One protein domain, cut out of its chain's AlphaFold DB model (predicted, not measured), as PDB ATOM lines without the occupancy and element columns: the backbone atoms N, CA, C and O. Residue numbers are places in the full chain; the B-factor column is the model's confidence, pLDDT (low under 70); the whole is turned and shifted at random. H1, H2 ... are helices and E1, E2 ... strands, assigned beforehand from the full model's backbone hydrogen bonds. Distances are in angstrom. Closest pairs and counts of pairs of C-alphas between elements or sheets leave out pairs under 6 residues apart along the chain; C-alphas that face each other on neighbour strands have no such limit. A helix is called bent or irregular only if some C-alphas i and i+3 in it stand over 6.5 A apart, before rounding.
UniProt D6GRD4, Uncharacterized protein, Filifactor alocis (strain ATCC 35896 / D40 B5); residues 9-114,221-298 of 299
ATOM      1  N   THR A   9     111.992  83.153 110.686       86.44
ATOM      2  CA  THR A   9     111.239  82.154 111.438       86.44
ATOM      3  C   THR A   9     111.814  81.964 112.843       86.44
ATOM      4  O   THR A   9     113.031  81.986 113.023       86.44
ATOM      5  N   ILE A  10     110.953  81.662 113.821       84.25
ATOM      6  CA  ILE A  10     111.312  81.067 115.118       84.25
ATOM      7  C   ILE A  10     110.662  79.686 115.208       84.25
ATOM      8  O   ILE A  10     109.446  79.543 115.065       84.25
ATOM      9  N   SER A  11     111.476  78.652 115.435       85.44
ATOM     10  CA  SER A  11     111.008  77.255 115.517       85.44
ATOM     11  C   SER A  11     111.188  76.601 116.890       85.44
ATOM     12  O   SER A  11     110.462  75.666 117.240       85.44
ATOM     13  N   ASP A  12     112.119  77.113 117.692       82.19
ATOM     14  CA  ASP A  12     112.368  76.641 119.049       82.19
ATOM     15  C   ASP A  12     111.291  77.120 120.035       82.19
ATOM     16  O   ASP A  12     110.547  78.065 119.770       82.19
ATOM     17  N   ASN A  13     111.202  76.438 121.177       86.81
ATOM     18  CA  ASN A  13     110.251  76.710 122.259       86.81
ATOM     19  C   ASN A  13     110.683  77.929 123.100       86.81
ATOM     20  O   ASN A  13     111.092  77.777 124.250       86.81
ATOM     21  N   ILE A  14     110.666  79.116 122.496       86.25
ATOM     22  CA  ILE A  14     111.162  80.371 123.080       86.25
ATOM     23  C   ILE A  14     110.309  81.563 122.632       86.25
ATOM     24  O   ILE A  14     109.612  81.484 121.617       86.25
ATOM     25  N   GLY A  15     110.379  82.665 123.380       89.31
ATOM     26  CA  GLY A  15     109.648  83.903 123.102       89.31
ATOM     27  C   GLY A  15     108.151  83.686 122.843       89.31
ATOM     28  O   GLY A  15     107.500  82.881 123.516       89.31
ATOM     29  N   ASN A  16     107.612  84.341 121.812       92.56
ATOM     30  CA  ASN A  16     106.233  84.126 121.347       92.56
ATOM     31  C   ASN A  16     105.944  82.694 120.887       92.56
ATOM     32  O   ASN A  16     104.790  82.280 120.860       92.56
ATOM     33  N   ASN A  17     106.954  81.902 120.532       93.12
ATOM     34  CA  ASN A  17     106.718  80.525 120.120       93.12
ATOM     35  C   ASN A  17     106.593  79.569 121.315       93.12
ATOM     36  O   ASN A  17     106.366  78.384 121.097       93.12
ATOM     37  N   GLU A  18     106.709  80.032 122.565       92.38
ATOM     38  CA  GLU A  18     106.614  79.164 123.746       92.38
ATOM     39  C   GLU A  18     105.187  78.646 124.013       92.38
ATOM     40  O   GLU A  18     105.006  77.541 124.534       92.38
ATOM     41  N   PHE A  19     104.152  79.403 123.627       94.06
ATOM     42  CA  PHE A  19     102.759  79.102 123.978       94.06
ATOM     43  C   PHE A  19     102.338  77.703 123.542       94.06
ATOM     44  O   PHE A  19     102.218  77.409 122.353       94.06
ATOM     45  N   SER A  20     102.140  76.813 124.518       95.00
ATOM     46  CA  SER A  20     101.785  75.407 124.300       95.00
ATOM     47  C   SER A  20     102.662  74.705 123.249       95.00
ATOM     48  O   SER A  20     102.186  73.795 122.566       95.00
ATOM     49  N   HIS A  21     103.933  75.113 123.097       93.56
ATOM     50  CA  HIS A  21     104.792  74.663 121.994       93.56
ATOM     51  C   HIS A  21     104.839  73.152 121.901       93.56
ATOM     52  O   HIS A  21     104.613  72.622 120.823       93.56
ATOM     53  N   SER A  22     105.057  72.448 123.015       93.75
ATOM     54  CA  SER A  22     105.166  70.986 123.053       93.75
ATOM     55  C   SER A  22     103.890  70.266 122.603       93.75
ATOM     56  O   SER A  22     103.998  69.192 122.014       93.75
ATOM     57  N   LEU A  23     102.720  70.878 122.796       95.31
ATOM     58  CA  LEU A  23     101.408  70.306 122.484       95.31
ATOM     59  C   LEU A  23     100.980  70.535 121.029       95.31
ATOM     60  O   LEU A  23     100.285  69.696 120.465       95.31
ATOM     61  N   ARG A  24     101.411  71.641 120.412       95.50
ATOM     62  CA  ARG A  24     101.005  72.001 119.046       95.50
ATOM     63  C   ARG A  24     101.599  71.102 117.972       95.50
ATOM     64  O   ARG A  24     102.730  70.643 118.101       95.50
ATOM     65  N   THR A  25     100.921  70.947 116.844       94.50
ATOM     66  CA  THR A  25     101.532  70.371 115.633       94.50
ATOM     67  C   THR A  25     102.396  71.398 114.897       94.50
ATOM     68  O   THR A  25     103.510  71.089 114.465       94.50
ATOM     69  N   ARG A  26     101.933  72.652 114.810       93.44
ATOM     70  CA  ARG A  26     102.670  73.765 114.208       93.44
ATOM     71  C   ARG A  26     103.674  74.324 115.214       93.44
ATOM     72  O   ARG A  26     103.291  74.935 116.205       93.44
ATOM     73  N   LYS A  27     104.968  74.146 114.937       92.06
ATOM     74  CA  LYS A  27     106.078  74.581 115.814       92.06
ATOM     75  C   LYS A  27     106.776  75.865 115.367       92.06
ATOM     76  O   LYS A  27     107.786  76.223 115.955       92.06
ATOM     77  N   LYS A  28     106.317  76.495 114.286       91.44
ATOM     78  CA  LYS A  28     106.994  77.631 113.653       91.44
ATOM     79  C   LYS A  28     106.082  78.844 113.628       91.44
ATOM     80  O   LYS A  28     104.940  78.706 113.177       91.44
ATOM     81  N   ILE A  29     106.631  79.977 114.040       94.62
ATOM     82  CA  ILE A  29     106.079  81.311 113.800       94.62
ATOM     83  C   ILE A  29     107.060  82.117 112.951       94.62
ATOM     84  O   ILE A  29     108.250  81.798 112.917       94.62
ATOM     85  N   GLU A  30     106.568  83.141 112.272       93.38
ATOM     86  CA  GLU A  30     107.367  84.028 111.437       93.38
ATOM     87  C   GLU A  30     107.152  85.480 111.838       93.38
ATOM     88  O   GLU A  30     106.040  85.882 112.169       93.38
ATOM     89  N   ILE A  31     108.241  86.239 111.809       93.62
ATOM     90  CA  ILE A  31     108.279  87.662 112.098       93.62
ATOM     91  C   ILE A  31     108.500  88.373 110.773       93.62
ATOM     92  O   ILE A  31     109.473  88.100 110.060       93.62
ATOM     93  N   SER A  32     107.590  89.285 110.451       96.00
ATOM     94  CA  SER A  32     107.649  90.085 109.235       96.00
ATOM     95  C   SER A  32     108.801  91.086 109.267       96.00
ATOM     96  O   SER A  32     109.203  91.599 110.312       96.00
ATOM     97  N   LYS A  33     109.309  91.414 108.078       95.12
ATOM     98  CA  LYS A  33     110.192  92.570 107.911       95.12
ATOM     99  C   LYS A  33     109.428  93.877 108.138       95.12
ATOM    100  O   LYS A  33     108.214  93.928 107.942       95.12
ATOM    101  N   LEU A  34     110.161  94.931 108.469       97.69
ATOM    102  CA  LEU A  34     109.674  96.298 108.584       97.69
ATOM    103  C   LEU A  34     109.899  97.051 107.271       97.69
ATOM    104  O   LEU A  34     111.012  97.065 106.744       97.69
ATOM    105  N   GLU A  35     108.867  97.729 106.784       97.81
ATOM    106  CA  GLU A  35     108.959  98.683 105.681       97.81
ATOM    107  C   GLU A  35     108.535 100.081 106.133       97.81
ATOM    108  O   GLU A  35     107.575 100.248 106.887       97.81
ATOM    109  N   GLU A  36     109.246 101.100 105.649       97.81
ATOM    110  CA  GLU A  36     108.810 102.486 105.796       97.81
ATOM    111  C   GLU A  36     107.753 102.787 104.728       97.81
ATOM    112  O   GLU A  36     108.063 102.906 103.542       97.81
ATOM    113  N   THR A  37     106.491 102.840 105.141       97.81
ATOM    114  CA  THR A  37     105.338 103.027 104.254       97.81
ATOM    115  C   THR A  37     104.139 103.544 105.051       97.81
ATOM    116  O   THR A  37     104.217 103.774 106.253       97.81
ATOM    117  N   SER A  38     103.014 103.761 104.380       97.19
ATOM    118  CA  SER A  38     101.764 104.188 105.013       97.19
ATOM    119  C   SER A  38     101.205 103.112 105.955       97.19
ATOM    120  O   SER A  38     101.143 101.946 105.561       97.19
ATOM    121  N   LEU A  39     100.686 103.503 107.132       96.50
ATOM    122  CA  LEU A  39      99.998 102.619 108.103       96.50
ATOM    123  C   LEU A  39      98.843 101.805 107.498       96.50
ATOM    124  O   LEU A  39      98.363 100.857 108.112       96.50
ATOM    125  N   PHE A  40      98.364 102.185 106.315       96.88
ATOM    126  CA  PHE A  40      97.250 101.533 105.627       96.88
ATOM    127  C   PHE A  40      97.702 100.546 104.538       96.88
ATOM    128  O   PHE A  40      96.863  99.879 103.934       96.88
ATOM    129  N   LEU A  41      99.008 100.448 104.264       97.19
ATOM    130  CA  LEU A  41      99.582  99.594 103.222       97.19
ATOM    131  C   LEU A  41     100.175  98.314 103.820       97.19
ATOM    132  O   LEU A  41     101.385  98.110 103.822       97.19
ATOM    133  N   PHE A  42      99.290  97.449 104.312       97.44
ATOM    134  CA  PHE A  42      99.627  96.119 104.815       97.44
ATOM    135  C   PHE A  42      98.531  95.101 104.472       97.44
ATOM    136  O   PHE A  42      97.347  95.429 104.300       97.44
ATOM    137  N   GLU A  43      98.921  93.838 104.388       97.31
ATOM    138  CA  GLU A  43      98.050  92.716 104.047       97.31
ATOM    139  C   GLU A  43      98.156  91.606 105.090       97.31
ATOM    140  O   GLU A  43      99.019  91.636 105.968       97.31
ATOM    141  N   GLU A  44      97.257  90.628 105.005       97.31
ATOM    142  CA  GLU A  44      97.396  89.409 105.794       97.31
ATOM    143  C   GLU A  44      98.658  88.672 105.342       97.31
ATOM    144  O   GLU A  44      98.869  88.433 104.149       97.31
ATOM    145  N   SER A  45      99.506  88.302 106.295       95.94
ATOM    146  CA  SER A  45     100.663  87.469 106.005       95.94
ATOM    147  C   SER A  45     100.217  86.060 105.617       95.94
ATOM    148  O   SER A  45      99.254  85.515 106.147       95.94
ATOM    149  N   LYS A  46     100.977  85.403 104.736       93.38
ATOM    150  CA  LYS A  46     100.816  83.958 104.475       93.38
ATOM    151  C   LYS A  46     101.394  83.092 105.600       93.38
ATOM    152  O   LYS A  46     101.332  81.863 105.527       93.38
ATOM    153  N   HIS A  47     102.009  83.727 106.593       92.88
ATOM    154  CA  HIS A  47     102.785  83.088 107.636       92.88
ATOM    155  C   HIS A  47     102.123  83.277 108.999       92.88
ATOM    156  O   HIS A  47     101.509  84.303 109.295       92.88
ATOM    157  N   ILE A  48     102.271  82.247 109.831       96.88
ATOM    158  CA  ILE A  48     101.731  82.213 111.188       96.88
ATOM    159  C   ILE A  48     102.576  83.123 112.077       96.88
ATOM    160  O   ILE A  48     103.753  82.835 112.271       96.88
ATOM    161  N   ALA A  49     101.974  84.157 112.654       97.00
ATOM    162  CA  ALA A  49     102.636  85.040 113.615       97.00
ATOM    163  C   ALA A  49     102.442  84.578 115.063       97.00
ATOM    164  O   ALA A  49     103.293  84.812 115.919       97.00
ATOM    165  N   PHE A  50     101.340  83.882 115.343       97.38
ATOM    166  CA  PHE A  50     101.034  83.365 116.670       97.38
ATOM    167  C   PHE A  50     100.394  81.990 116.568       97.38
ATOM    168  O   PHE A  50      99.577  81.742 115.683       97.38
ATOM    169  N   CYS A  51     100.744  81.077 117.472       96.81
ATOM    170  CA  CYS A  51     100.005  79.832 117.588       96.81
ATOM    171  C   CYS A  51     100.033  79.277 119.009       96.81
ATOM    172  O   CYS A  51     101.084  79.224 119.645       96.81
ATOM    173  N   GLU A  52      98.890  78.769 119.460       96.44
ATOM    174  CA  GLU A  52      98.755  78.026 120.711       96.44
ATOM    175  C   GLU A  52      97.879  76.777 120.539       96.44
ATOM    176  O   GLU A  52      97.217  76.598 119.521       96.44
ATOM    177  N   PHE A  53      97.911  75.868 121.514       96.50
ATOM    178  CA  PHE A  53      97.030  74.702 121.533       96.50
ATOM    179  C   PHE A  53      95.806  75.008 122.395       96.50
ATOM    180  O   PHE A  53      95.939  75.185 123.609       96.50
ATOM    181  N   ASP A  54      94.630  75.025 121.775       94.06
ATOM    182  CA  ASP A  54      93.353  75.174 122.458       94.06
ATOM    183  C   ASP A  54      92.954  73.813 123.043       94.06
ATOM    184  O   ASP A  54      92.622  72.870 122.316       94.06
ATOM    185  N   LYS A  55      93.012  73.701 124.374       92.44
ATOM    186  CA  LYS A  55      92.694  72.457 125.089       92.44
ATOM    187  C   LYS A  55      91.213  72.100 125.020       92.44
ATOM    188  O   LYS A  55      90.892  70.916 125.047       92.44
ATOM    189  N   GLU A  56      90.330  73.089 124.940       92.88
ATOM    190  CA  GLU A  56      88.884  72.866 124.897       92.88
ATOM    191  C   GLU A  56      88.463  72.353 123.521       92.88
ATOM    192  O   GLU A  56      87.689  71.404 123.410       92.88
ATOM    193  N   LYS A  57      89.031  72.939 122.461       92.06
ATOM    194  CA  LYS A  57      88.784  72.528 121.072       92.06
ATOM    195  C   LYS A  57      89.690  71.385 120.607       92.06
ATOM    196  O   LYS A  57      89.487  70.874 119.506       92.06
ATOM    197  N   ASN A  58      90.675  71.002 121.422       93.69
ATOM    198  CA  ASN A  58      91.677  69.973 121.142       93.69
ATOM    199  C   ASN A  58      92.357  70.164 119.769       93.69
ATOM    200  O   ASN A  58      92.469  69.223 118.980       93.69
ATOM    201  N   LYS A  59      92.758  71.403 119.454       95.81
ATOM    202  CA  LYS A  59      93.376  71.760 118.167       95.81
ATOM    203  C   LYS A  59      94.334  72.942 118.290       95.81
ATOM    204  O   LYS A  59      94.225  73.752 119.209       95.81
ATOM    205  N   ASP A  60      95.225  73.072 117.313       95.50
ATOM    206  CA  ASP A  60      96.056  74.265 117.153       95.50
ATOM    207  C   ASP A  60      95.179  75.465 116.755       95.50
ATOM    208  O   ASP A  60      94.355  75.382 115.839       95.50
ATOM    209  N   CYS A  61      95.380  76.588 117.434       95.81
ATOM    210  CA  CYS A  61      94.846  77.895 117.093       95.81
ATOM    211  C   CYS A  61      96.013  78.750 116.601       95.81
ATOM    212  O   CYS A  61      96.751  79.317 117.405       95.81
ATOM    213  N   CYS A  62      96.222  78.768 115.285       96.69
ATOM    214  CA  CYS A  62      97.293  79.528 114.655       96.69
ATOM    215  C   CYS A  62      96.711  80.703 113.871       96.69
ATOM    216  O   CYS A  62      95.807  80.502 113.062       96.69
ATOM    217  N   MET A  63      97.282  81.886 114.072       97.00
ATOM    218  CA  MET A  63      96.854  83.125 113.439       97.00
ATOM    219  C   MET A  63      97.922  83.636 112.483       97.00
ATOM    220  O   MET A  63      99.118  83.640 112.806       97.00
ATOM    221  N   ASN A  64      97.480  84.067 111.307       97.62
ATOM    222  CA  ASN A  64      98.331  84.780 110.369       97.62
ATOM    223  C   ASN A  64      98.663  86.168 110.925       97.62
ATOM    224  O   ASN A  64      97.834  86.800 111.576       97.62
ATOM    225  N   GLY A  65      99.887  86.626 110.673       96.94
ATOM    226  CA  GLY A  65     100.296  87.991 111.001       96.94
ATOM    227  C   GLY A  65      99.901  88.999 109.931       96.94
ATOM    228  O   GLY A  65      99.066  88.739 109.062       96.94
ATOM    229  N   ILE A  66     100.600  90.128 109.937       98.12
ATOM    230  CA  ILE A  66     100.539  91.126 108.867       98.12
ATOM    231  C   ILE A  66     101.840  91.163 108.073       98.12
ATOM    232  O   ILE A  66     102.903  90.815 108.593       98.12
ATOM    233  N   TYR A  67     101.772  91.594 106.818       97.50
ATOM    234  CA  TYR A  67     102.955  91.826 106.001       97.50
ATOM    235  C   TYR A  67     102.816  93.098 105.143       97.50
ATOM    236  O   TYR A  67     101.791  93.263 104.472       97.50
ATOM    237  N   PRO A  68     103.850  93.959 105.109       97.75
ATOM    238  CA  PRO A  68     104.990  93.988 106.035       97.75
ATOM    239  C   PRO A  68     104.560  94.495 107.431       97.75
ATOM    240  O   PRO A  68     103.418  94.915 107.620       97.75
ATOM    241  N   PHE A  69     105.468  94.488 108.411       98.44
ATOM    242  CA  PHE A  69     105.372  95.470 109.496       98.44
ATOM    243  C   PHE A  69     105.599  96.858 108.905       98.44
ATOM    244  O   PHE A  69     106.361  97.013 107.950       98.44
ATOM    245  N   VAL A  70     104.964  97.871 109.480       98.62
ATOM    246  CA  VAL A  70     104.997  99.226 108.928       98.62
ATOM    247  C   VAL A  70     105.629 100.184 109.919       98.62
ATOM    248  O   VAL A  70     105.331 100.142 111.109       98.62
ATOM    249  N   TYR A  71     106.472 101.074 109.407       98.56
ATOM    250  CA  TYR A  71     106.808 102.332 110.052       98.56
ATOM    251  C   TYR A  71     106.303 103.487 109.187       98.56
ATOM    252  O   TYR A  71     106.764 103.672 108.064       98.56
ATOM    253  N   ASP A  72     105.361 104.261 109.710       98.25
ATOM    254  CA  ASP A  72     104.805 105.424 109.029       98.25
ATOM    255  C   ASP A  72     105.379 106.705 109.632       98.25
ATOM    256  O   ASP A  72     105.079 107.087 110.769       98.25
ATOM    257  N   THR A  73     106.198 107.394 108.843       97.31
ATOM    258  CA  THR A  73     106.866 108.635 109.246       97.31
ATOM    259  C   THR A  73     105.919 109.823 109.369       97.31
ATOM    260  O   THR A  73     106.244 110.772 110.080       97.31
ATOM    261  N   LYS A  74     104.733 109.787 108.743       96.31
ATOM    262  CA  LYS A  74     103.728 110.853 108.876       96.31
ATOM    263  C   LYS A  74     103.180 110.916 110.296       96.31
ATOM    264  O   LYS A  74     102.963 112.007 110.816       96.31
ATOM    265  N   TYR A  75     102.934 109.755 110.897       96.94
ATOM    266  CA  TYR A  75     102.372 109.642 112.245       96.94
ATOM    267  C   TYR A  75     103.421 109.292 113.307       96.94
ATOM    268  O   TYR A  75     103.086 109.245 114.487       96.94
ATOM    269  N   ASN A  76     104.671 109.044 112.896       97.62
ATOM    270  CA  ASN A  76     105.712 108.424 113.716       97.62
ATOM    271  C   ASN A  76     105.176 107.180 114.444       97.62
ATOM    272  O   ASN A  76     105.155 107.112 115.676       97.62
ATOM    273  N   ALA A  77     104.660 106.235 113.658       98.69
ATOM    274  CA  ALA A  77     103.890 105.105 114.153       98.69
ATOM    275  C   ALA A  77     104.398 103.774 113.597       98.69
ATOM    276  O   ALA A  77     104.672 103.660 112.403       98.69
ATOM    277  N   TYR A  78     104.471 102.761 114.457       98.81
ATOM    278  CA  TYR A  78     104.738 101.377 114.078       98.81
ATOM    279  C   TYR A  78     103.454 100.562 114.064       98.81
ATOM    280  O   TYR A  78     102.643 100.695 114.977       98.81
ATOM    281  N   LEU A  79     103.315  99.674 113.084       98.81
ATOM    282  CA  LEU A  79     102.267  98.659 113.030       98.81
ATOM    283  C   LEU A  79     102.895  97.273 112.879       98.81
ATOM    284  O   LEU A  79     103.693  97.041 111.967       98.81
ATOM    285  N   PHE A  80     102.515  96.356 113.759       98.50
ATOM    286  CA  PHE A  80     103.018  94.984 113.803       98.50
ATOM    287  C   PHE A  80     101.927  94.013 114.282       98.50
ATOM    288  O   PHE A  80     100.799  94.415 114.570       98.50
ATOM    289  N   ASP A  81     102.214  92.710 114.303       97.31
ATOM    290  CA  ASP A  81     101.233  91.704 114.727       97.31
ATOM    291  C   ASP A  81     101.136  91.564 116.248       97.31
ATOM    292  O   ASP A  81     100.105  91.889 116.824       97.31
ATOM    293  N   ASN A  82     102.204  91.113 116.891       96.50
ATOM    294  CA  ASN A  82     102.249  90.734 118.293       96.50
ATOM    295  C   ASN A  82     102.777  91.873 119.176       96.50
ATOM    296  O   ASN A  82     103.757  92.539 118.834       96.50
ATOM    297  N   HIS A  83     102.183  92.060 120.356       97.12
ATOM    298  CA  HIS A  83     102.417  93.265 121.158       97.12
ATOM    299  C   HIS A  83     103.845  93.428 121.702       97.12
ATOM    300  O   HIS A  83     104.362  94.542 121.781       97.12
ATOM    301  N   ASN A  84     104.561  92.326 121.947       97.38
ATOM    302  CA  ASN A  84     105.944  92.350 122.443       97.38
ATOM    303  C   ASN A  84     106.901  93.192 121.579       97.38
ATOM    304  O   ASN A  84     107.881  93.719 122.107       97.38
ATOM    305  N   HIS A  85     106.633  93.342 120.275       98.19
ATOM    306  CA  HIS A  85     107.462  94.147 119.375       98.19
ATOM    307  C   HIS A  85     107.510  95.637 119.761       98.19
ATOM    308  O   HIS A  85     108.502  96.304 119.449       98.19
ATOM    309  N   ALA A  86     106.521  96.139 120.515       98.44
ATOM    310  CA  ALA A  86     106.523  97.491 121.075       98.44
ATOM    311  C   ALA A  86     107.797  97.780 121.884       98.44
ATOM    312  O   ALA A  86     108.380  98.856 121.747       98.44
ATOM    313  N   PHE A  87     108.287  96.799 122.658       98.56
ATOM    314  CA  PHE A  87     109.516  96.939 123.444       98.56
ATOM    315  C   PHE A  87     110.691  97.399 122.577       98.56
ATOM    316  O   PHE A  87     111.356  98.381 122.910       98.56
ATOM    317  N   TYR A  88     110.940  96.706 121.459       98.12
ATOM    318  CA  TYR A  88     112.062  97.024 120.580       98.12
ATOM    319  C   TYR A  88     111.907  98.413 119.969       98.12
ATOM    320  O   TYR A  88     112.845  99.200 120.035       98.12
ATOM    321  N   PHE A  89     110.747  98.733 119.390       98.31
ATOM    322  CA  PHE A  89     110.582  99.998 118.669       98.31
ATOM    323  C   PHE A  89     110.681 101.211 119.597       98.31
ATOM    324  O   PHE A  89     111.327 102.199 119.250       98.31
ATOM    325  N   ILE A  90     110.128 101.117 120.807       98.50
ATOM    326  CA  ILE A  90     110.259 102.167 121.821       98.50
ATOM    327  C   ILE A  90     111.722 102.312 122.254       98.50
ATOM    328  O   ILE A  90     112.267 103.419 122.258       98.50
ATOM    329  N   TYR A  91     112.378 101.198 122.591       97.94
ATOM    330  CA  TYR A  91     113.763 101.215 123.057       97.94
ATOM    331  C   TYR A  91     114.736 101.701 121.973       97.94
ATOM    332  O   TYR A  91     115.647 102.470 122.274       97.94
ATOM    333  N   HIS A  92     114.502 101.335 120.711       96.94
ATOM    334  CA  HIS A  92     115.260 101.806 119.553       96.94
ATOM    335  C   HIS A  92     115.263 103.338 119.487       96.94
ATOM    336  O   HIS A  92     116.316 103.972 119.496       96.94
ATOM    337  N   HIS A  93     114.086 103.965 119.492       97.38
ATOM    338  CA  HIS A  93     113.988 105.428 119.446       97.38
ATOM    339  C   HIS A  93     114.654 106.096 120.657       97.38
ATOM    340  O   HIS A  93     115.336 107.109 120.494       97.38
ATOM    341  N   TYR A  94     114.529 105.509 121.852       97.19
ATOM    342  CA  TYR A  94     115.238 105.985 123.043       97.19
ATOM    343  C   TYR A  94     116.766 105.964 122.864       97.19
ATOM    344  O   TYR A  94     117.429 106.973 123.120       97.19
ATOM    345  N   LEU A  95     117.331 104.857 122.369       95.56
ATOM    346  CA  LEU A  95     118.768 104.745 122.083       95.56
ATOM    347  C   LEU A  95     119.250 105.800 121.080       95.56
ATOM    348  O   LEU A  95     120.379 106.282 121.176       95.56
ATOM    349  N   HIS A  96     118.380 106.185 120.147       94.81
ATOM    350  CA  HIS A  96     118.643 107.205 119.134       94.81
ATOM    351  C   HIS A  96     118.270 108.633 119.576       94.81
ATOM    352  O   HIS A  96     118.240 109.554 118.759       94.81
ATOM    353  N   GLY A  97     118.074 108.850 120.881       95.69
ATOM    354  CA  GLY A  97     118.004 110.175 121.498       95.69
ATOM    355  C   GLY A  97     116.595 110.708 121.742       95.69
ATOM    356  O   GLY A  97     116.463 111.833 122.236       95.69
ATOM    357  N   ALA A  98     115.553 109.932 121.440       96.19
ATOM    358  CA  ALA A  98     114.193 110.307 121.792       96.19
ATOM    359  C   ALA A  98     114.004 110.329 123.319       96.19
ATOM    360  O   ALA A  98     114.620 109.563 124.063       96.19
ATOM    361  N   LYS A  99     113.160 111.250 123.790       94.06
ATOM    362  CA  LYS A  99     112.863 111.442 125.213       94.06
ATOM    363  C   LYS A  99     111.376 111.662 125.419       94.06
ATOM    364  O   LYS A  99     110.762 112.481 124.726       94.06
ATOM    365  N   TRP A 100     110.854 110.969 126.418       95.62
ATOM    366  CA  TRP A 100     109.455 110.984 126.810       95.62
ATOM    367  C   TRP A 100     109.363 110.869 128.323       95.62
ATOM    368  O   TRP A 100     110.250 110.305 128.960       95.62
ATOM    369  N   ASP A 101     108.279 111.380 128.884       94.31
ATOM    370  CA  ASP A 101     108.008 111.295 130.313       94.31
ATOM    371  C   ASP A 101     106.987 110.198 130.630       94.31
ATOM    372  O   ASP A 101     107.061 109.588 131.700       94.31
ATOM    373  N   THR A 102     106.081 109.896 129.697       96.44
ATOM    374  CA  THR A 102     104.919 109.040 129.960       96.44
ATOM    375  C   THR A 102     104.764 107.937 128.915       96.44
ATOM    376  O   THR A 102     104.832 108.200 127.715       96.44
ATOM    377  N   LEU A 103     104.501 106.712 129.376       97.75
ATOM    378  CA  LEU A 103     103.983 105.616 128.555       97.75
ATOM    379  C   LEU A 103     102.490 105.436 128.837       97.75
ATOM    380  O   LEU A 103     102.100 105.229 129.989       97.75
ATOM    381  N   ILE A 104     101.670 105.484 127.791       97.81
ATOM    382  CA  ILE A 104     100.254 105.119 127.859       97.81
ATOM    383  C   ILE A 104     100.073 103.845 127.055       97.81
ATOM    384  O   ILE A 104     100.264 103.849 125.845       97.81
ATOM    385  N   HIS A 105      99.706 102.776 127.743       98.19
ATOM    386  CA  HIS A 105      99.447 101.469 127.165       98.19
ATOM    387  C   HIS A 105      97.933 101.239 127.141       98.19
ATOM    388  O   HIS A 105      97.295 101.259 128.193       98.19
ATOM    389  N   VAL A 106      97.358 101.111 125.949       98.25
ATOM    390  CA  VAL A 106      95.930 100.880 125.702       98.25
ATOM    391  C   VAL A 106      95.785  99.464 125.167       98.25
ATOM    392  O   VAL A 106      96.266  99.193 124.075       98.25
ATOM    393  N   ASP A 107      95.145  98.584 125.926       97.50
ATOM    394  CA  ASP A 107      95.157  97.135 125.679       97.50
ATOM    395  C   ASP A 107      93.986  96.487 126.444       97.50
ATOM    396  O   ASP A 107      93.551  97.017 127.465       97.50
ATOM    397  N   GLN A 108      93.421  95.377 125.967       95.75
ATOM    398  CA  GLN A 108      92.522  94.529 126.765       95.75
ATOM    399  C   GLN A 108      93.250  93.874 127.960       95.75
ATOM    400  O   GLN A 108      92.638  93.560 128.989       95.75
ATOM    401  N   HIS A 109      94.551  93.656 127.826       94.19
ATOM    402  CA  HIS A 109      95.457  93.048 128.781       94.19
ATOM    403  C   HIS A 109      96.377  94.104 129.421       94.19
ATOM    404  O   HIS A 109      96.229  95.308 129.248       94.19
ATOM    405  N   LYS A 110      97.262  93.649 130.313       93.00
ATOM    406  CA  LYS A 110      98.233  94.516 131.015       93.00
ATOM    407  C   LYS A 110      99.675  94.230 130.621       93.00
ATOM    408  O   LYS A 110     100.582  94.884 131.131       93.00
ATOM    409  N   ASP A 111      99.879  93.093 129.959       95.06
ATOM    410  CA  ASP A 111     101.168  92.539 129.542       95.06
ATOM    411  C   ASP A 111     102.298  92.622 130.572       95.06
ATOM    412  O   ASP A 111     103.479  92.833 130.291       95.06
ATOM    413  N   SER A 112     101.893  92.380 131.821       95.62
ATOM    414  CA  SER A 112     102.691  92.551 133.035       95.62
ATOM    415  C   SER A 112     103.226  91.240 133.611       95.62
ATOM    416  O   SER A 112     103.733  91.222 134.740       95.62
ATOM    417  N   ARG A 113     103.151  90.126 132.864       95.50
ATOM    418  CA  ARG A 113     103.789  88.875 133.301       95.50
ATOM    419  C   ARG A 113     105.292  89.114 133.421       95.50
ATOM    420  O   ARG A 113     105.887  89.883 132.673       95.50
ATOM    421  N   ILE A 114     105.924  88.442 134.374       90.38
ATOM    422  CA  ILE A 114     107.363  88.582 134.591       90.38
ATOM    423  C   ILE A 114     108.076  87.642 133.610       90.38
ATOM    424  O   ILE A 114     107.839  86.430 133.674       90.38
ATOM    425  N   TYR A 221     100.694 104.577 132.478       96.50
ATOM    426  CA  TYR A 221      99.249 104.412 132.578       96.50
ATOM    427  C   TYR A 221      98.801 103.237 131.710       96.50
ATOM    428  O   TYR A 221      99.149 103.160 130.536       96.50
ATOM    429  N   CYS A 222      98.005 102.346 132.299       96.56
ATOM    430  CA  CYS A 222      97.379 101.214 131.623       96.56
ATOM    431  C   CYS A 222      95.890 101.513 131.443       96.56
ATOM    432  O   CYS A 222      95.175 101.710 132.428       96.56
ATOM    433  N   VAL A 223      95.429 101.562 130.198       96.75
ATOM    434  CA  VAL A 223      94.038 101.801 129.816       96.75
ATOM    435  C   VAL A 223      93.441 100.485 129.332       96.75
ATOM    436  O   VAL A 223      93.440 100.184 128.145       96.75
ATOM    437  N   ASP A 224      92.937  99.719 130.293       94.81
ATOM    438  CA  ASP A 224      92.399  98.361 130.145       94.81
ATOM    439  C   ASP A 224      90.902  98.242 130.464       94.81
ATOM    440  O   ASP A 224      90.307  97.166 130.416       94.81
ATOM    441  N   SER A 225      90.262  99.352 130.838       94.69
ATOM    442  CA  SER A 225      88.878  99.353 131.298       94.69
ATOM    443  C   SER A 225      88.179 100.683 131.048       94.69
ATOM    444  O   SER A 225      88.798 101.709 130.762       94.69
ATOM    445  N   SER A 226      86.854 100.696 131.209       93.00
ATOM    446  CA  SER A 226      86.059 101.927 131.126       93.00
ATOM    447  C   SER A 226      86.482 102.977 132.158       93.00
ATOM    448  O   SER A 226      86.391 104.169 131.870       93.00
ATOM    449  N   TYR A 227      86.944 102.536 133.331       92.88
ATOM    450  CA  TYR A 227      87.390 103.394 134.424       92.88
ATOM    451  C   TYR A 227      88.726 104.064 134.103       92.88
ATOM    452  O   TYR A 227      88.828 105.289 134.154       92.88
ATOM    453  N   THR A 228      89.737 103.286 133.711       93.56
ATOM    454  CA  THR A 228      91.058 103.829 133.354       93.56
ATOM    455  C   THR A 228      90.990 104.695 132.095       93.56
ATOM    456  O   THR A 228      91.657 105.728 132.021       93.56
ATOM    457  N   LEU A 229      90.091 104.365 131.161       92.12
ATOM    458  CA  LEU A 229      89.790 105.194 129.995       92.12
ATOM    459  C   LEU A 229      89.211 106.571 130.377       92.12
ATOM    460  O   LEU A 229      89.505 107.557 129.715       92.12
ATOM    461  N   GLU A 230      88.399 106.682 131.430       89.19
ATOM    462  CA  GLU A 230      87.918 107.993 131.903       89.19
ATOM    463  C   GLU A 230      89.013 108.791 132.609       89.19
ATOM    464  O   GLU A 230      89.088 110.010 132.459       89.19
ATOM    465  N   GLN A 231      89.885 108.113 133.355       90.62
ATOM    466  CA  GLN A 231      90.974 108.765 134.077       90.62
ATOM    467  C   GLN A 231      92.014 109.377 133.143       90.62
ATOM    468  O   GLN A 231      92.514 110.467 133.433       90.62
ATOM    469  N   ILE A 232      92.312 108.723 132.015       91.00
ATOM    470  CA  ILE A 232      93.354 109.191 131.094       91.00
ATOM    471  C   ILE A 232      93.049 110.578 130.514       91.00
ATOM    472  O   ILE A 232      93.969 111.342 130.243       91.00
ATOM    473  N   ALA A 233      91.768 110.952 130.418       77.44
ATOM    474  CA  ALA A 233      91.341 112.275 129.959       77.44
ATOM    475  C   ALA A 233      91.794 113.426 130.883       77.44
ATOM    476  O   ALA A 233      91.743 114.589 130.493       77.44
ATOM    477  N   SER A 234      92.220 113.113 132.112       82.25
ATOM    478  CA  SER A 234      92.701 114.087 133.103       82.25
ATOM    479  C   SER A 234      94.225 114.110 133.275       82.25
ATOM    480  O   SER A 234      94.738 114.920 134.046       82.25
ATOM    481  N   VAL A 235      94.947 113.230 132.578       85.81
ATOM    482  CA  VAL A 235      96.407 113.114 132.662       85.81
ATOM    483  C   VAL A 235      97.073 114.171 131.775       85.81
ATOM    484  O   VAL A 235      96.533 114.557 130.740       85.81
ATOM    485  N   ASP A 236      98.252 114.656 132.173       83.75
ATOM    486  CA  ASP A 236      99.095 115.459 131.286       83.75
ATOM    487  C   ASP A 236      99.652 114.566 130.170       83.75
ATOM    488  O   ASP A 236     100.453 113.661 130.405       83.75
ATOM    489  N   LEU A 237      99.172 114.816 128.956       83.44
ATOM    490  CA  LEU A 237      99.478 114.049 127.753       83.44
ATOM    491  C   LEU A 237     100.641 114.665 126.951       83.44
ATOM    492  O   LEU A 237     100.787 114.387 125.762       83.44
ATOM    493  N   SER A 238     101.443 115.542 127.561       84.25
ATOM    494  CA  SER A 238     102.678 116.028 126.945       84.25
ATOM    495  C   SER A 238     103.773 114.955 126.963       84.25
ATOM    496  O   SER A 238     103.850 114.118 127.860       84.25
ATOM    497  N   ASP A 239     104.629 114.973 125.938       89.94
ATOM    498  CA  ASP A 239     105.854 114.172 125.879       89.94
ATOM    499  C   ASP A 239     105.658 112.665 126.129       89.94
ATOM    500  O   ASP A 239     106.415 112.048 126.878       89.94
ATOM    501  N   MET A 240     104.661 112.060 125.476       96.00
ATOM    502  CA  MET A 240     104.283 110.662 125.702       96.00
ATOM    503  C   MET A 240     104.531 109.729 124.511       96.00
ATOM    504  O   MET A 240     104.591 110.161 123.355       96.00
ATOM    505  N   VAL A 241     104.619 108.438 124.820       98.38
ATOM    506  CA  VAL A 241     104.501 107.325 123.872       98.38
ATOM    507  C   VAL A 241     103.136 106.676 124.068       98.38
ATOM    508  O   VAL A 241     102.767 106.362 125.202       98.38
ATOM    509  N   LEU A 242     102.411 106.466 122.970       98.62
ATOM    510  CA  LEU A 242     101.212 105.635 122.956       98.62
ATOM    511  C   LEU A 242     101.580 104.244 122.462       98.62
ATOM    512  O   LEU A 242     102.050 104.082 121.340       98.62
ATOM    513  N   ASP A 243     101.312 103.257 123.293       98.69
ATOM    514  CA  ASP A 243     101.372 101.853 122.944       98.69
ATOM    515  C   ASP A 243      99.945 101.304 122.880       98.69
ATOM    516  O   ASP A 243      99.234 101.303 123.880       98.69
ATOM    517  N   LEU A 244      99.492 100.936 121.686       98.75
ATOM    518  CA  LEU A 244      98.103 100.609 121.385       98.75
ATOM    519  C   LEU A 244      97.984  99.166 120.891       98.75
ATOM    520  O   LEU A 244      98.382  98.860 119.770       98.75
ATOM    521  N   ASP A 245      97.348  98.308 121.673       98.31
ATOM    522  CA  ASP A 245      96.803  97.055 121.171       98.31
ATOM    523  C   ASP A 245      95.410  97.294 120.568       98.31
ATOM    524  O   ASP A 245      94.525  97.914 121.173       98.31
ATOM    525  N   LEU A 246      95.203  96.837 119.331       98.12
ATOM    526  CA  LEU A 246      93.903  96.928 118.672       98.12
ATOM    527  C   LEU A 246      92.873  95.950 119.251       98.12
ATOM    528  O   LEU A 246      91.678  96.141 119.003       98.12
ATOM    529  N   ASP A 247      93.281  94.969 120.058       96.94
ATOM    530  CA  ASP A 247      92.356  94.124 120.817       96.94
ATOM    531  C   ASP A 247      91.490  94.917 121.819       96.94
ATOM    532  O   ASP A 247      90.386  94.496 122.158       96.94
ATOM    533  N   PHE A 248      91.872  96.153 122.161       97.75
ATOM    534  CA  PHE A 248      91.026  97.092 122.899       97.75
ATOM    535  C   PHE A 248      89.701  97.398 122.162       97.75
ATOM    536  O   PHE A 248      88.690  97.816 122.746       97.75
ATOM    537  N   PHE A 249      89.677  97.183 120.845       97.75
ATOM    538  CA  PHE A 249      88.504  97.290 119.980       97.75
ATOM    539  C   PHE A 249      87.868  95.932 119.643       97.75
ATOM    540  O   PHE A 249      86.936  95.898 118.839       97.75
ATOM    541  N   SER A 250      88.317  94.842 120.269       96.50
ATOM    542  CA  SER A 250      87.713  93.516 120.146       96.50
ATOM    543  C   SER A 250      86.296  93.479 120.733       96.50
ATOM    544  O   SER A 250      85.870  94.363 121.488       96.50
ATOM    545  N   LYS A 251      85.569  92.402 120.413       95.12
ATOM    546  CA  LYS A 251      84.215  92.148 120.927       95.12
ATOM    547  C   LYS A 251      84.177  91.996 122.445       95.12
ATOM    548  O   LYS A 251      83.185  92.367 123.070       95.12
ATOM    549  N   ASP A 252      85.252  91.496 123.050       95.00
ATOM    550  CA  ASP A 252      85.336  91.342 124.505       95.00
ATOM    551  C   ASP A 252      85.324  92.708 125.215       95.00
ATOM    552  O   ASP A 252      84.880  92.828 126.358       95.00
ATOM    553  N   MET A 253      85.717  93.765 124.498       96.31
ATOM    554  CA  MET A 253      85.751  95.148 124.971       96.31
ATOM    555  C   MET A 253      84.513  95.971 124.561       96.31
ATOM    556  O   MET A 253      84.516  97.199 124.714       96.31
ATOM    557  N   ASP A 254      83.441  95.346 124.055       95.69
ATOM    558  CA  ASP A 254      82.213  96.036 123.604       95.69
ATOM    559  C   ASP A 254      81.371  96.623 124.746       95.69
ATOM    560  O   ASP A 254      80.518  97.487 124.522       95.69
ATOM    561  N   TYR A 255      81.642  96.233 125.996       96.25
ATOM    562  CA  TYR A 255      81.054  96.897 127.163       96.25
ATOM    563  C   TYR A 255      81.473  98.379 127.262       96.25
ATOM    564  O   TYR A 255      80.790  99.171 127.918       96.25
ATOM    565  N   ILE A 256      82.566  98.776 126.592       96.00
ATOM    566  CA  ILE A 256      82.956 100.173 126.388       96.00
ATOM    567  C   ILE A 256      82.492 100.615 124.989       96.00
ATOM    568  O   ILE A 256      82.994 100.103 123.988       96.00
ATOM    569  N   PRO A 257      81.601 101.620 124.869       96.81
ATOM    570  CA  PRO A 257      81.102 102.058 123.567       96.81
ATOM    571  C   PRO A 257      82.223 102.472 122.604       96.81
ATOM    572  O   PRO A 257      83.064 103.305 122.953       96.81
ATOM    573  N   PHE A 258      82.180 101.982 121.359       96.94
ATOM    574  CA  PHE A 258      83.185 102.280 120.326       96.94
ATOM    575  C   PHE A 258      83.469 103.778 120.178       96.94
ATOM    576  O   PHE A 258      84.622 104.192 120.184       96.94
ATOM    577  N   LYS A 259      82.423 104.617 120.131       95.94
ATOM    578  CA  LYS A 259      82.569 106.080 120.021       95.94
ATOM    579  C   LYS A 259      83.398 106.676 121.166       95.94
ATOM    580  O   LYS A 259      84.157 107.612 120.942       95.94
ATOM    581  N   LYS A 260      83.265 106.134 122.381       95.31
ATOM    582  CA  LYS A 260      84.037 106.571 123.551       95.31
ATOM    583  C   LYS A 260      85.506 106.167 123.408       95.31
ATOM    584  O   LYS A 260      86.365 107.032 123.553       95.31
ATOM    585  N   LYS A 261      85.771 104.901 123.053       96.62
ATOM    586  CA  LYS A 261      87.126 104.392 122.763       96.62
ATOM    587  C   LYS A 261      87.798 105.227 121.667       96.62
ATOM    588  O   LYS A 261      88.846 105.814 121.903       96.62
ATOM    589  N   LYS A 262      87.130 105.375 120.515       96.44
ATOM    590  CA  LYS A 262      87.589 106.159 119.358       96.44
ATOM    591  C   LYS A 262      87.989 107.579 119.752       96.44
ATOM    592  O   LYS A 262      89.089 107.999 119.428       96.44
ATOM    593  N   ASN A 263      87.117 108.321 120.434       94.50
ATOM    594  CA  ASN A 263      87.383 109.728 120.743       94.50
ATOM    595  C   ASN A 263      88.641 109.910 121.600       94.50
ATOM    596  O   ASN A 263      89.464 110.768 121.296       94.50
ATOM    597  N   ILE A 264      88.795 109.087 122.638       94.56
ATOM    598  CA  ILE A 264      89.929 109.189 123.560       94.56
ATOM    599  C   ILE A 264      91.210 108.708 122.879       94.56
ATOM    600  O   ILE A 264      92.220 109.397 122.933       94.56
ATOM    601  N   VAL A 265      91.168 107.586 122.156       96.44
ATOM    602  CA  VAL A 265      92.345 107.090 121.429       96.44
ATOM    603  C   VAL A 265      92.777 108.069 120.326       96.44
ATOM    604  O   VAL A 265      93.974 108.292 120.175       96.44
ATOM    605  N   LYS A 266      91.851 108.743 119.618       96.00
ATOM    606  CA  LYS A 266      92.201 109.826 118.670       96.00
ATOM    607  C   LYS A 266      92.932 110.979 119.363       96.00
ATOM    608  O   LYS A 266      93.898 111.497 118.809       96.00
ATOM    609  N   GLU A 267      92.508 111.371 120.563       93.81
ATOM    610  CA  GLU A 267      93.205 112.399 121.344       93.81
ATOM    611  C   GLU A 267      94.613 111.942 121.755       93.81
ATOM    612  O   GLU A 267      95.571 112.707 121.629       93.81
ATOM    613  N   LEU A 268      94.757 110.685 122.189       96.19
ATOM    614  CA  LEU A 268      96.058 110.111 122.533       96.19
ATOM    615  C   LEU A 268      96.996 110.091 121.321       96.19
ATOM    616  O   LEU A 268      98.133 110.547 121.418       96.19
ATOM    617  N   ILE A 269      96.512 109.646 120.160       96.31
ATOM    618  CA  ILE A 269      97.272 109.646 118.901       96.31
ATOM    619  C   ILE A 269      97.793 111.050 118.581       96.31
ATOM    620  O   ILE A 269      98.977 111.216 118.308       96.31
ATOM    621  N   GLN A 270      96.941 112.077 118.666       93.94
ATOM    622  CA  GLN A 270      97.316 113.460 118.342       93.94
ATOM    623  C   GLN A 270      98.412 114.035 119.245       93.94
ATOM    624  O   GLN A 270      99.152 114.922 118.820       93.94
ATOM    625  N   LYS A 271      98.499 113.570 120.494       93.88
ATOM    626  CA  LYS A 271      99.445 114.083 121.496       93.88
ATOM    627  C   LYS A 271     100.713 113.233 121.629       93.88
ATOM    628  O   LYS A 271     101.656 113.634 122.309       93.88
ATOM    629  N   SER A 272     100.746 112.069 120.988       96.31
ATOM    630  CA  SER A 272     101.862 111.130 121.087       96.31
ATOM    631  C   SER A 272     103.055 111.584 120.260       96.31
ATOM    632  O   SER A 272     102.912 112.033 119.125       96.31
ATOM    633  N   LYS A 273     104.259 111.422 120.810       97.44
ATOM    634  CA  LYS A 273     105.510 111.629 120.068       97.44
ATOM    635  C   LYS A 273     105.930 110.404 119.274       97.44
ATOM    636  O   LYS A 273     106.670 110.557 118.314       97.44
ATOM    637  N   LEU A 274     105.523 109.220 119.715       98.56
ATOM    638  CA  LEU A 274     105.759 107.929 119.078       98.56
ATOM    639  C   LEU A 274     104.536 107.056 119.356       98.56
ATOM    640  O   LEU A 274     103.994 107.104 120.464       98.56
ATOM    641  N   ILE A 275     104.124 106.276 118.361       98.81
ATOM    642  CA  ILE A 275     103.000 105.349 118.478       98.81
ATOM    643  C   ILE A 275     103.478 103.938 118.126       98.81
ATOM    644  O   ILE A 275     104.122 103.731 117.098       98.81
ATOM    645  N   THR A 276     103.157 102.952 118.953       98.81
ATOM    646  CA  THR A 276     103.291 101.530 118.621       98.81
ATOM    647  C   THR A 276     101.908 100.903 118.555       98.81
ATOM    648  O   THR A 276     101.064 101.209 119.389       98.81
ATOM    649  N   ILE A 277     101.646 100.088 117.529       98.88
ATOM    650  CA  ILE A 277     100.326  99.505 117.278       98.88
ATOM    651  C   ILE A 277     100.458  98.005 117.012       98.88
ATOM    652  O   ILE A 277     101.075  97.603 116.022       98.88
ATOM    653  N   ALA A 278      99.838  97.187 117.859       98.56
ATOM    654  CA  ALA A 278      99.710  95.748 117.656       98.56
ATOM    655  C   ALA A 278      98.352  95.422 117.025       98.56
ATOM    656  O   ALA A 278      97.317  95.921 117.459       98.56
ATOM    657  N   THR A 279      98.341  94.593 115.980       97.88
ATOM    658  CA  THR A 279      97.088  94.109 115.375       97.88
ATOM    659  C   THR A 279      96.503  92.903 116.099       97.88
ATOM    660  O   THR A 279      95.348  92.590 115.843       97.88
ATOM    661  N   SER A 280      97.281  92.237 116.958       94.81
ATOM    662  CA  SER A 280      96.874  91.164 117.870       94.81
ATOM    663  C   SER A 280      95.895  90.166 117.247       94.81
ATOM    664  O   SER A 280      94.751  90.021 117.690       94.81
ATOM    665  N   PRO A 281      96.350  89.419 116.219       95.19
ATOM    666  CA  PRO A 281      95.484  88.615 115.354       95.19
ATOM    667  C   PRO A 281      94.798  87.439 116.071       95.19
ATOM    668  O   PRO A 281      93.956  86.763 115.490       95.19
ATOM    669  N   TYR A 282      95.153  87.171 117.331       94.56
ATOM    670  CA  TYR A 282      94.438  86.221 118.182       94.56
ATOM    671  C   TYR A 282      93.086  86.758 118.680       94.56
ATOM    672  O   TYR A 282      92.158  85.971 118.862       94.56
ATOM    673  N   PHE A 283      92.957  88.073 118.869       95.12
ATOM    674  CA  PHE A 283      91.803  88.697 119.523       95.12
ATOM    675  C   PHE A 283      90.912  89.500 118.569       95.12
ATOM    676  O   PHE A 283      89.712  89.646 118.817       95.12
ATOM    677  N   ILE A 284      91.470  90.017 117.473       94.81
ATOM    678  CA  ILE A 284      90.741  90.850 116.516       94.81
ATOM    679  C   ILE A 284      91.081  90.468 115.068       94.81
ATOM    680  O   ILE A 284      92.229  90.228 114.699       94.81
ATOM    681  N   GLU A 285      90.045  90.393 114.233       95.31
ATOM    682  CA  GLU A 285      90.164  90.044 112.818       95.31
ATOM    683  C   GLU A 285      90.791  91.194 112.019       95.31
ATOM    684  O   GLU A 285      90.427  92.361 112.187       95.31
ATOM    685  N   LEU A 286      91.653  90.870 111.050       95.75
ATOM    686  CA  LEU A 286      92.407  91.860 110.270       95.75
ATOM    687  C   LEU A 286      91.527  92.938 109.612       95.75
ATOM    688  O   LEU A 286      91.900  94.110 109.549       95.75
ATOM    689  N   ASN A 287      90.354  92.552 109.105       96.25
ATOM    690  CA  ASN A 287      89.427  93.494 108.475       96.25
ATOM    691  C   ASN A 287      88.866  94.511 109.472       96.25
ATOM    692  O   ASN A 287      88.624  95.658 109.096       96.25
ATOM    693  N   ASP A 288      88.659  94.110 110.724       96.25
ATOM    694  CA  ASP A 288      88.204  95.014 111.770       96.25
ATOM    695  C   ASP A 288      89.365  95.892 112.255       96.25
ATOM    696  O   ASP A 288      89.170  97.100 112.372       96.25
ATOM    697  N   CYS A 289      90.593  95.361 112.354       96.25
ATOM    698  CA  CYS A 289      91.801  96.170 112.581       96.25
ATOM    699  C   CYS A 289      91.942  97.290 111.545       96.25
ATOM    700  O   CYS A 289      92.137  98.450 111.902       96.25
ATOM    701  N   LYS A 290      91.786  96.967 110.254       97.25
ATOM    702  CA  LYS A 290      91.845  97.962 109.172       97.25
ATOM    703  C   LYS A 290      90.789  99.051 109.352       97.25
ATOM    704  O   LYS A 290      91.121 100.230 109.263       97.25
ATOM    705  N   LYS A 291      89.537  98.687 109.650       96.94
ATOM    706  CA  LYS A 291      88.472  99.671 109.916       96.94
ATOM    707  C   LYS A 291      88.812 100.559 111.110       96.94
ATOM    708  O   LYS A 291      88.674 101.771 111.005       96.94
ATOM    709  N   VAL A 292      89.280  99.978 112.217       97.56
ATOM    710  CA  VAL A 292      89.682 100.727 113.417       97.56
ATOM    711  C   VAL A 292      90.802 101.712 113.086       97.56
ATOM    712  O   VAL A 292      90.681 102.890 113.406       97.56
ATOM    713  N   LEU A 293      91.850 101.277 112.379       97.81
ATOM    714  CA  LEU A 293      92.938 102.157 111.943       97.81
ATOM    715  C   LEU A 293      92.427 103.317 111.080       97.81
ATOM    716  O   LEU A 293      92.807 104.462 111.316       97.81
ATOM    717  N   HIS A 294      91.537 103.047 110.119       97.00
ATOM    718  CA  HIS A 294      90.903 104.099 109.321       97.00
ATOM    719  C   HIS A 294      90.118 105.082 110.201       97.00
ATOM    720  O   HIS A 294      90.319 106.284 110.091       97.00
ATOM    721  N   GLU A 295      89.291 104.594 111.123       97.38
ATOM    722  CA  GLU A 295      88.490 105.434 112.023       97.38
ATOM    723  C   GLU A 295      89.342 106.288 112.983       97.38
ATOM    724  O   GLU A 295      88.912 107.373 113.391       97.38
ATOM    725  N   LEU A 296      90.525 105.803 113.372       97.75
ATOM    726  CA  LEU A 296      91.438 106.493 114.284       97.75
ATOM    727  C   LEU A 296      92.324 107.528 113.572       97.75
ATOM    728  O   LEU A 296      92.493 108.636 114.081       97.75
ATOM    729  N   PHE A 297      92.876 107.194 112.404       96.50
ATOM    730  CA  PHE A 297      93.904 108.003 111.731       96.50
ATOM    731  C   PHE A 297      93.401 108.784 110.511       96.50
ATOM    732  O   PHE A 297      94.103 109.679 110.026       96.50
ATOM    733  N   GLN A 298      92.212 108.451 110.012       86.88
ATOM    734  CA  GLN A 298      91.513 109.177 108.956       86.88
ATOM    735  C   GLN A 298      90.220 109.776 109.536       86.88
ATOM    736  O   GLN A 298      89.732 109.352 110.591       86.88
TER     737      GLN A 298
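What this domain is: This is residues 9 to 114 and 221 to 298 of the 299 residues of an uncharacterized protein of Filifactor alocis (strain ATCC 35896 / D40 B5) (UniProt D6GRD4). A twisted sheet of seven strands stands between helices, H2 over one face and H5 over the other, and the long bent hairpin of E3 and E4 reaches out past one end of its strands, with E1 and H1 beside it. H6 packs on H5 near one end. The printed part has 184 residues, with six named helices and ten named strands in the order H1 E1 E2 E3 E4 E5 E6 H2 E7 E8 H3 E9 H4 H5 E10 H6; the class is mixed, helices and strands. The large sheet, E2 E5 E6 E10 E9 E7 E8, is mixed. The whole is compact, with a radius of gyration of the C-alphas of 16.4 A and spans of 47 by 38 by 32 A.

Where its parts are: H1 is residues 15 to 18, from C-alpha 15 at (109.648, 83.903, 123.102). E1 is 29 to 31, E2 34 to 36, E3 43 to 54 and 25.9 A long, E4 59 to 67 and 25.3 A, E5 69 to 72, E6 77 to 80. H2 is 85 to 95, 15.7 A, and E7 102 to 106. E8 is 221 to 223, H3 226 to 232, E9 240 to 245, H4 246 to 249, H5 258 to 271 and 20.1 A, E10 272 to 278. H6, 286 to 297, ends at C-alpha 297 (93.904, 108.003, 111.731).

How they stand to each other: E10 and E9 are parallel at 15 degrees, with N 244 and O 276 2.8 A apart, within hydrogen-bond range. E5 and E6 form an antiparallel hairpin, with N 72 and O 77 at 2.8 A. H2 is on the sheet over E10, at a height of 9.2 A; H5 is on the opposite face, over E9 and E7, at 10.8 A. E9, H4, H5 and E10 form a strand-helix-strand unit, two parallel neighbours joined through helices, its crossover right-handed. H3 is on the sheet, Val 223 and Leu 229 having the closest C-alphas of E8 and H3, 5.4 A; H4 only grazes the sheet. H5 and H6 touch at a steep tilt of 57 degrees, C-alphas 266 and 296 closest at 5.6 A. E3 bends by 71 degrees at residue 46; in its hairpin with E4, N 45 and O 65 are 2.8 A apart. E1 pairs with no named strand; its closest C-alpha to E3 is that of Ile 29, 5.1 A from that of Ala 49. The C-alphas of Asn 16 in H1 and Phe 50 in E3, the closest of the two, are 7.0 A apart. Every O i to N i+4 pair is within range in H2, H3, H5 and H6; H1 and H4 are too short for one.

The domain as a whole: The two C-alphas farthest apart, Asn 58 and Gly 97, are 48.1 A apart. Residues 115 to 220 are not printed, with 17.9 A between C-alphas 114 and 221. Of the links printed whole, none is long. The mean pLDDT of the printed part is 95.2; no printed residue is under 70.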